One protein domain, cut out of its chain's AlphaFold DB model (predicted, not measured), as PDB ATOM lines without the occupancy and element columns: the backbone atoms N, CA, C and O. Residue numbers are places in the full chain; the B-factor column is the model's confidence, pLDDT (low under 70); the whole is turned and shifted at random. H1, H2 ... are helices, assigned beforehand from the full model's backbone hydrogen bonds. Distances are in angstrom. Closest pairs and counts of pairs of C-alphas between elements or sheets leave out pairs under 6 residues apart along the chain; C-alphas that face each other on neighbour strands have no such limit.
ATOM      1  N   PRO A  24      -1.863  15.205 -62.971       59.97
ATOM      2  CA  PRO A  24      -0.979  15.886 -63.901       59.97
ATOM      3  C   PRO A  24      -0.776  17.325 -63.415       59.97
ATOM      4  O   PRO A  24      -1.647  18.179 -63.550       59.97
ATOM      5  N   MET A  25       0.365  17.574 -62.779       63.66
ATOM      6  CA  MET A  25       0.870  18.917 -62.516       63.66
ATOM      7  C   MET A  25       1.697  19.341 -63.720       63.66
ATOM      8  O   MET A  25       2.462  18.532 -64.256       63.66
ATOM      9  N   THR A  26       1.548  20.596 -64.140       76.12
ATOM     10  CA  THR A  26       2.403  21.139 -65.197       76.12
ATOM     11  C   THR A  26       3.850  21.172 -64.702       76.12
ATOM     12  O   THR A  26       4.092  21.222 -63.493       76.12
ATOM     13  N   ASP A  27       4.837  21.146 -65.599       80.38
ATOM     14  CA  ASP A  27       6.244  21.168 -65.166       80.38
ATOM     15  C   ASP A  27       6.577  22.420 -64.342       80.38
ATOM     16  O   ASP A  27       7.272  22.332 -63.332       80.38
ATOM     17  N   ARG A  28       5.938  23.555 -64.654       79.31
ATOM     18  CA  ARG A  28       6.036  24.787 -63.855       79.31
ATOM     19  C   ARG A  28       5.517  24.621 -62.427       79.31
ATOM     20  O   ARG A  28       6.075  25.209 -61.501       79.31
ATOM     21  N   ASP A  29       4.461  23.835 -62.236       82.19
ATOM     22  CA  ASP A  29       3.896  23.591 -60.910       82.19
ATOM     23  C   ASP A  29       4.820  22.704 -60.067       82.19
ATOM     24  O   ASP A  29       4.947  22.910 -58.858       82.19
ATOM     25  N   LYS A  30       5.498  21.744 -60.711       82.44
ATOM     26  CA  LYS A  30       6.518  20.901 -60.072       82.44
ATOM     27  C   LYS A  30       7.744  21.721 -59.679       82.44
ATOM     28  O   LYS A  30       8.229  21.579 -58.559       82.44
ATOM     29  N   ASP A  31       8.210  22.616 -60.548       86.50
ATOM     30  CA  ASP A  31       9.326  23.517 -60.237       86.50
ATOM     31  C   ASP A  31       8.990  24.429 -59.052       86.50
ATOM     32  O   ASP A  31       9.801  24.606 -58.137       86.50
ATOM     33  N   ALA A  32       7.762  24.957 -59.016       86.50
ATOM     34  CA  ALA A  32       7.267  25.750 -57.898       86.50
ATOM     35  C   ALA A  32       7.201  24.942 -56.592       86.50
ATOM     36  O   ALA A  32       7.582  25.446 -55.535       86.50
ATOM     37  N   GLU A  33       6.775  23.680 -56.646       86.88
ATOM     38  CA  GLU A  33       6.820  22.774 -55.495       86.88
ATOM     39  C   GLU A  33       8.260  22.546 -55.010       86.88
ATOM     40  O   GLU A  33       8.545  22.730 -53.824       86.88
ATOM     41  N   ILE A  34       9.183  22.204 -55.912       88.50
ATOM     42  CA  ILE A  34      10.588  21.930 -55.579       88.50
ATOM     43  C   ILE A  34      11.232  23.154 -54.924       88.50
ATOM     44  O   ILE A  34      11.865  23.036 -53.871       88.50
ATOM     45  N   LEU A  35      11.055  24.336 -55.514       91.25
ATOM     46  CA  LEU A  35      11.604  25.583 -54.986       91.25
ATOM     47  C   LEU A  35      10.991  25.951 -53.627       91.25
ATOM     48  O   LEU A  35      11.716  26.393 -52.734       91.25
ATOM     49  N   ALA A  36       9.689  25.722 -53.430       88.88
ATOM     50  CA  ALA A  36       9.031  25.969 -52.151       88.88
ATOM     51  C   ALA A  36       9.565  25.046 -51.046       88.88
ATOM     52  O   ALA A  36       9.855  25.513 -49.943       88.88
ATOM     53  N   LEU A  37       9.732  23.755 -51.343       87.88
ATOM     54  CA  LEU A  37      10.250  22.770 -50.392       87.88
ATOM     55  C   LEU A  37      11.727  23.019 -50.064       87.88
ATOM     56  O   LEU A  37      12.102  22.985 -48.892       87.88
ATOM     57  N   ARG A  38      12.556  23.348 -51.064       90.44
ATOM     58  CA  ARG A  38      13.958  23.747 -50.844       90.44
ATOM     59  C   ARG A  38      14.054  24.973 -49.948       90.44
ATOM     60  O   ARG A  38      14.789  24.957 -48.968       90.44
ATOM     61  N   HIS A  39      13.254  26.002 -50.224       90.38
ATOM     62  CA  HIS A  39      13.228  27.201 -49.395       90.38
ATOM     63  C   HIS A  39      12.776  26.901 -47.958       90.38
ATOM     64  O   HIS A  39      13.333  27.452 -47.011       90.38
ATOM     65  N   GLN A  40      11.818  25.988 -47.768       88.50
ATOM     66  CA  GLN A  40      11.432  25.531 -46.431       88.50
ATOM     67  C   GLN A  40      12.585  24.856 -45.690       88.50
ATOM     68  O   GLN A  40      12.782  25.163 -44.517       88.50
ATOM     69  N   ILE A  41      13.359  23.993 -46.352       89.38
ATOM     70  CA  ILE A  41      14.553  23.374 -45.758       89.38
ATOM     71  C   ILE A  41      15.561  24.456 -45.361       89.38
ATOM     72  O   ILE A  41      15.970  24.494 -44.207       89.38
ATOM     73  N   THR A  42      15.856  25.411 -46.244       89.62
ATOM     74  CA  THR A  42      16.781  26.516 -45.943       89.62
ATOM     75  C   THR A  42      16.328  27.360 -44.746       89.62
ATOM     76  O   THR A  42      17.144  27.755 -43.914       89.62
ATOM     77  N   VAL A  43      15.028  27.656 -44.622       87.81
ATOM     78  CA  VAL A  43      14.491  28.391 -43.461       87.81
ATOM     79  C   VAL A  43      14.630  27.570 -42.178       87.81
ATOM     80  O   VAL A  43      14.959  28.134 -41.134       87.81
ATOM     81  N   LEU A  44      14.403  26.256 -42.248       85.06
ATOM     82  CA  LEU A  44      14.567  25.353 -41.110       85.06
ATOM     83  C   LEU A  44      16.033  25.258 -40.682       85.06
ATOM     84  O   LEU A  44      16.317  25.397 -39.496       85.06
ATOM     85  N   GLU A  45      16.956  25.105 -41.630       86.25
ATOM     86  CA  GLU A  45      18.399  25.052 -41.376       86.25
ATOM     87  C   GLU A  45      18.902  26.324 -40.693       86.25
ATOM     88  O   GLU A  45      19.602  26.256 -39.685       86.25
ATOM     89  N   ARG A  46      18.454  27.499 -41.159       83.81
ATOM     90  CA  ARG A  46      18.766  28.800 -40.534       83.81
ATOM     91  C   ARG A  46      18.280  28.929 -39.088       83.81
ATOM     92  O   ARG A  46      18.690  29.856 -38.390       83.81
ATOM     93  N   GLN A  47      17.348  28.082 -38.661       80.06
ATOM     94  CA  GLN A  47      16.658  28.191 -37.375       80.06
ATOM     95  C   GLN A  47      16.896  26.989 -36.460       80.06
ATOM     96  O   GLN A  47      16.348  26.958 -35.355       80.06
ATOM     97  N   LEU A  48      17.750  26.047 -36.872       74.06
ATOM     98  CA  LEU A  48      18.251  24.974 -36.020       74.06
ATOM     99  C   LEU A  48      18.877  25.592 -34.755       74.06
ATOM    100  O   LEU A  48      19.854  26.331 -34.824       74.06
ATOM    101  N   GLY A  49      18.251  25.346 -33.598       66.69
ATOM    102  CA  GLY A  49      18.683  25.844 -32.283       66.69
ATOM    103  C   GLY A  49      17.863  26.999 -31.689       66.69
ATOM    104  O   GLY A  49      18.002  27.288 -30.504       66.69
ATOM    105  N   LYS A  50      16.959  27.642 -32.444       63.56
ATOM    106  CA  LYS A  50      16.060  28.694 -31.925       63.56
ATOM    107  C   LYS A  50      14.629  28.158 -31.873       63.56
ATOM    108  O   LYS A  50      14.007  27.939 -32.903       63.56
ATOM    109  N   GLY A  51      14.095  27.957 -30.667       70.62
ATOM    110  CA  GLY A  51      12.925  27.103 -30.402       70.62
ATOM    111  C   GLY A  51      11.667  27.225 -31.292       70.62
ATOM    112  O   GLY A  51      10.973  26.228 -31.445       70.62
ATOM    113  N   LYS A  52      11.332  28.377 -31.902       69.56
ATOM    114  CA  LYS A  52      10.141  28.520 -32.778       69.56
ATOM    115  C   LYS A  52      10.522  28.922 -34.204       69.56
ATOM    116  O   LYS A  52      11.095  29.992 -34.403       69.56
ATOM    117  N   ILE A  53      10.085  28.124 -35.184       69.62
ATOM    118  CA  ILE A  53      10.262  28.398 -36.617       69.62
ATOM    119  C   ILE A  53       9.479  29.665 -36.998       69.62
ATOM    120  O   ILE A  53       8.259  29.730 -36.823       69.62
ATOM    121  N   ARG A  54      10.162  30.687 -37.519       79.88
ATOM    122  CA  ARG A  54       9.573  31.977 -37.909       79.88
ATOM    123  C   ARG A  54       9.942  32.326 -39.346       79.88
ATOM    124  O   ARG A  54      11.077  32.684 -39.623       79.88
ATOM    125  N   PHE A  55       8.966  32.326 -40.248       83.38
ATOM    126  CA  PHE A  55       9.163  32.858 -41.600       83.38
ATOM    127  C   PHE A  55       9.329  34.381 -41.551       83.38
ATOM    128  O   PHE A  55       8.435  35.080 -41.044       83.38
ATOM    129  N   THR A  56      10.449  34.882 -42.080       87.19
ATOM    130  CA  THR A  56      10.714  36.319 -42.245       87.19
ATOM    131  C   THR A  56       9.792  36.921 -43.308       87.19
ATOM    132  O   THR A  56       9.137  36.199 -44.060       87.19
ATOM    133  N   LEU A  57       9.705  38.253 -43.392       86.81
ATOM    134  CA  LEU A  57       8.890  38.912 -44.424       86.81
ATOM    135  C   LEU A  57       9.312  38.504 -45.843       86.81
ATOM    136  O   LEU A  57       8.444  38.302 -46.692       86.81
ATOM    137  N   SER A  58      10.615  38.324 -46.071       88.31
ATOM    138  CA  SER A  58      11.171  37.871 -47.347       88.31
ATOM    139  C   SER A  58      10.768  36.433 -47.664       88.31
ATOM    140  O   SER A  58      10.309  36.171 -48.771       88.31
ATOM    141  N   ASP A  59      10.833  35.526 -46.685       90.12
ATOM    142  CA  ASP A  59      10.425  34.126 -46.877       90.12
ATOM    143  C   ASP A  59       8.926  34.021 -47.201       90.12
ATOM    144  O   ASP A  59       8.496  33.276 -48.083       90.12
ATOM    145  N   ARG A  60       8.104  34.831 -46.518       91.50
ATOM    146  CA  ARG A  60       6.660  34.921 -46.781       91.50
ATOM    147  C   ARG A  60       6.374  35.453 -48.180       91.50
ATOM    148  O   ARG A  60       5.486  34.929 -48.845       91.50
ATOM    149  N   ALA A  61       7.098  36.486 -48.612       90.19
ATOM    150  CA  ALA A  61       6.956  37.061 -49.944       90.19
ATOM    151  C   ALA A  61       7.397  36.072 -51.033       90.19
ATOM    152  O   ALA A  61       6.692  35.938 -52.030       90.19
ATOM    153  N   PHE A  62       8.495  35.342 -50.816       90.25
ATOM    154  CA  PHE A  62       8.982  34.304 -51.722       90.25
ATOM    155  C   PHE A  62       7.947  33.187 -51.901       90.25
ATOM    156  O   PHE A  62       7.516  32.915 -53.020       90.25
ATOM    157  N   LEU A  63       7.471  32.601 -50.796       90.75
ATOM    158  CA  LEU A  63       6.451  31.551 -50.842       90.75
ATOM    159  C   LEU A  63       5.136  32.055 -51.450       90.75
ATOM    160  O   LEU A  63       4.530  31.356 -52.255       90.75
ATOM    161  N   ALA A  64       4.704  33.272 -51.112       91.94
ATOM    162  CA  ALA A  64       3.511  33.879 -51.697       91.94
ATOM    163  C   ALA A  64       3.648  34.084 -53.215       91.94
ATOM    164  O   ALA A  64       2.731  33.757 -53.966       91.94
ATOM    165  N   ALA A  65       4.788  34.596 -53.681       89.88
ATOM    166  CA  ALA A  65       5.044  34.831 -55.099       89.88
ATOM    167  C   ALA A  65       5.118  33.523 -55.898       89.88
ATOM    168  O   ALA A  65       4.611  33.466 -57.014       89.88
ATOM    169  N   LEU A  66       5.683  32.466 -55.321       89.56
ATOM    170  CA  LEU A  66       5.828  31.176 -55.987       89.56
ATOM    171  C   LEU A  66       4.505  30.401 -56.060       89.56
ATOM    172  O   LEU A  66       4.173  29.816 -57.085       89.56
ATOM    173  N   LEU A  67       3.729  30.423 -54.974       89.06
ATOM    174  CA  LEU A  67       2.594  29.520 -54.787       89.06
ATOM    175  C   LEU A  67       1.233  30.135 -55.153       89.06
ATOM    176  O   LEU A  67       0.272  29.390 -55.314       89.06
ATOM    177  N   HIS A  68       1.109  31.459 -55.325       88.12
ATOM    178  CA  HIS A  68      -0.191  32.085 -55.643       88.12
ATOM    179  C   HIS A  68      -0.807  31.639 -56.978       88.12
ATOM    180  O   HIS A  68      -2.007  31.817 -57.168       88.12
ATOM    181  N   ARG A  69      -0.001  31.101 -57.904       84.50
ATOM    182  CA  ARG A  69      -0.455  30.642 -59.229       84.50
ATOM    183  C   ARG A  69      -0.947  29.198 -59.239       84.50
ATOM    184  O   ARG A  69      -1.570  28.788 -60.210       84.50
ATOM    185  N   LEU A  70      -0.671  28.445 -58.177       85.62
ATOM    186  CA  LEU A  70      -1.098  27.057 -58.070       85.62
ATOM    187  C   LEU A  70      -2.569  26.983 -57.661       85.62
ATOM    188  O   LEU A  70      -3.008  27.737 -56.785       85.62
ATOM    189  N   PRO A  71      -3.341  26.043 -58.226       83.38
ATOM    190  CA  PRO A  71      -4.727  25.885 -57.839       83.38
ATOM    191  C   PRO A  71      -4.837  25.389 -56.380       83.38
ATOM    192  O   PRO A  71      -3.974  24.642 -55.905       83.38
ATOM    193  N   PRO A  72      -5.915  25.733 -55.644       80.31
ATOM    194  CA  PRO A  72      -6.047  25.410 -54.218       80.31
ATOM    195  C   PRO A  72      -5.913  23.918 -53.880       80.31
ATOM    196  O   PRO A  72      -5.427  23.564 -52.806       80.31
ATOM    197  N   HIS A  73      -6.323  23.029 -54.788       80.69
ATOM    198  CA  HIS A  73      -6.166  21.586 -54.606       80.69
ATOM    199  C   HIS A  73      -4.697  21.142 -54.700       80.69
ATOM    200  O   HIS A  73      -4.290  20.276 -53.930       80.69
ATOM    201  N   ALA A  74      -3.888  21.757 -55.571       81.75
ATOM    202  CA  ALA A  74      -2.453  21.493 -55.649       81.75
ATOM    203  C   ALA A  74      -1.750  21.998 -54.385       81.75
ATOM    204  O   ALA A  74      -0.998  21.252 -53.765       81.75
ATOM    205  N   LEU A  75      -2.094  23.203 -53.917       82.88
ATOM    206  CA  LEU A  75      -1.546  23.759 -52.677       82.88
ATOM    207  C   LEU A  75      -1.827  22.894 -51.442       82.88
ATOM    208  O   LEU A  75      -0.964  22.772 -50.579       82.88
ATOM    209  N   ARG A  76      -3.013  22.274 -51.354       82.75
ATOM    210  CA  ARG A  76      -3.364  21.348 -50.261       82.75
ATOM    211  C   ARG A  76      -2.564  20.043 -50.282       82.75
ATOM    212  O   ARG A  76      -2.438  19.411 -49.238       82.75
ATOM    213  N   ARG A  77      -2.034  19.637 -51.440       80.12
ATOM    214  CA  ARG A  77      -1.181  18.444 -51.580       80.12
ATOM    215  C   ARG A  77       0.273  18.720 -51.199       80.12
ATOM    216  O   ARG A  77       0.975  17.794 -50.792       80.12
ATOM    217  N   LEU A  78       0.715  19.973 -51.308       80.19
ATOM    218  CA  LEU A  78       2.055  20.375 -50.897       80.19
ATOM    219  C   LEU A  78       2.220  20.171 -49.389       80.19
ATOM    220  O   LEU A  78       1.408  20.636 -48.587       80.19
ATOM    221  N   ARG A  79       3.316  19.526 -48.980       79.31
ATOM    222  CA  ARG A  79       3.665  19.331 -47.562       79.31
ATOM    223  C   ARG A  79       4.262  20.599 -46.952       79.31
ATOM    224  O   ARG A  79       5.358  20.585 -46.395       79.31
ATOM    225  N   LEU A  80       3.539  21.708 -47.064       80.12
ATOM    226  CA  LEU A  80       3.973  22.981 -46.518       80.12
ATOM    227  C   LEU A  80       3.838  22.971 -44.994       80.12
ATOM    228  O   LEU A  80       2.827  22.548 -44.438       80.12
ATOM    229  N   ARG A  81       4.827  23.542 -44.303       82.56
ATOM    230  CA  ARG A  81       4.732  23.827 -42.859       82.56
ATOM    231  C   ARG A  81       3.689  24.898 -42.523       82.56
ATOM    232  O   ARG A  81       3.316  25.056 -41.365       82.56
ATOM    233  N   VAL A  82       3.242  25.648 -43.526       83.81
ATOM    234  CA  VAL A  82       2.289  26.752 -43.413       83.81
ATOM    235  C   VAL A  82       1.022  26.367 -44.165       83.81
ATOM    236  O   VAL A  82       1.103  25.847 -45.275       83.81
ATOM    237  N   ARG A  83      -0.150  26.649 -43.583       87.12
ATOM    238  CA  ARG A  83      -1.435  26.391 -44.249       87.12
ATOM    239  C   ARG A  83      -1.508  27.138 -45.595       87.12
ATOM    240  O   ARG A  83      -1.166  28.323 -45.622       87.12
TER     241      ARG A  83
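Overview. This is residues 24 to 83 of the 246 residues of an uncharacterized protein of Streptomyces himastatinicus ATCC 53653 (UniProt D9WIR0). A long helical hairpin, H1 with the shorter H2 folded back beside it, has a loop at one end, and short H3 sits over one side of the hairpin near its other end. The printed part has 60 residues with three named helices, in the order H1, H2, H3, and no named strand; it is all helix. It is only just compact, close to loose, with a radius of gyration of the C-alphas of 12.1 A, and a rod of 39 by 17 by 16 A.

Along the chain. H1, residues 27 to 45, begins at C-alpha (6.244, 21.168, -65.166) and is 27.0 A long. H2, residues 57 to 67, is 15.3 A long. H3, residues 72 to 77, is 8.9 A long and ends at C-alpha (-1.181, 18.444, -51.580).

Arrangement. H1 and H2, a hairpin, touch at a shallow tilt of 22 degrees, opposite ways; their closest C-alphas, of Ala 32 and Leu 66, are 5.9 A apart. H2 and H3 are close but not clearly touching, about perpendicular at 75 degrees; their closest C-alphas, of Leu 67 and Leu 75, are 7.4 A apart. H1 and H3 are near each other. In H1, H2 and H3 every O i to N i+4 pair is within hydrogen-bond range.

Size, cuts and confidence. The C-alphas farthest apart, of Pro 24 and Gly 49, are 38.5 A apart. The printed part has no cut; H1 to H2 is a long link. pLDDT is under 70 at residues 24 to 25, 49 to 50 and 52 to 53.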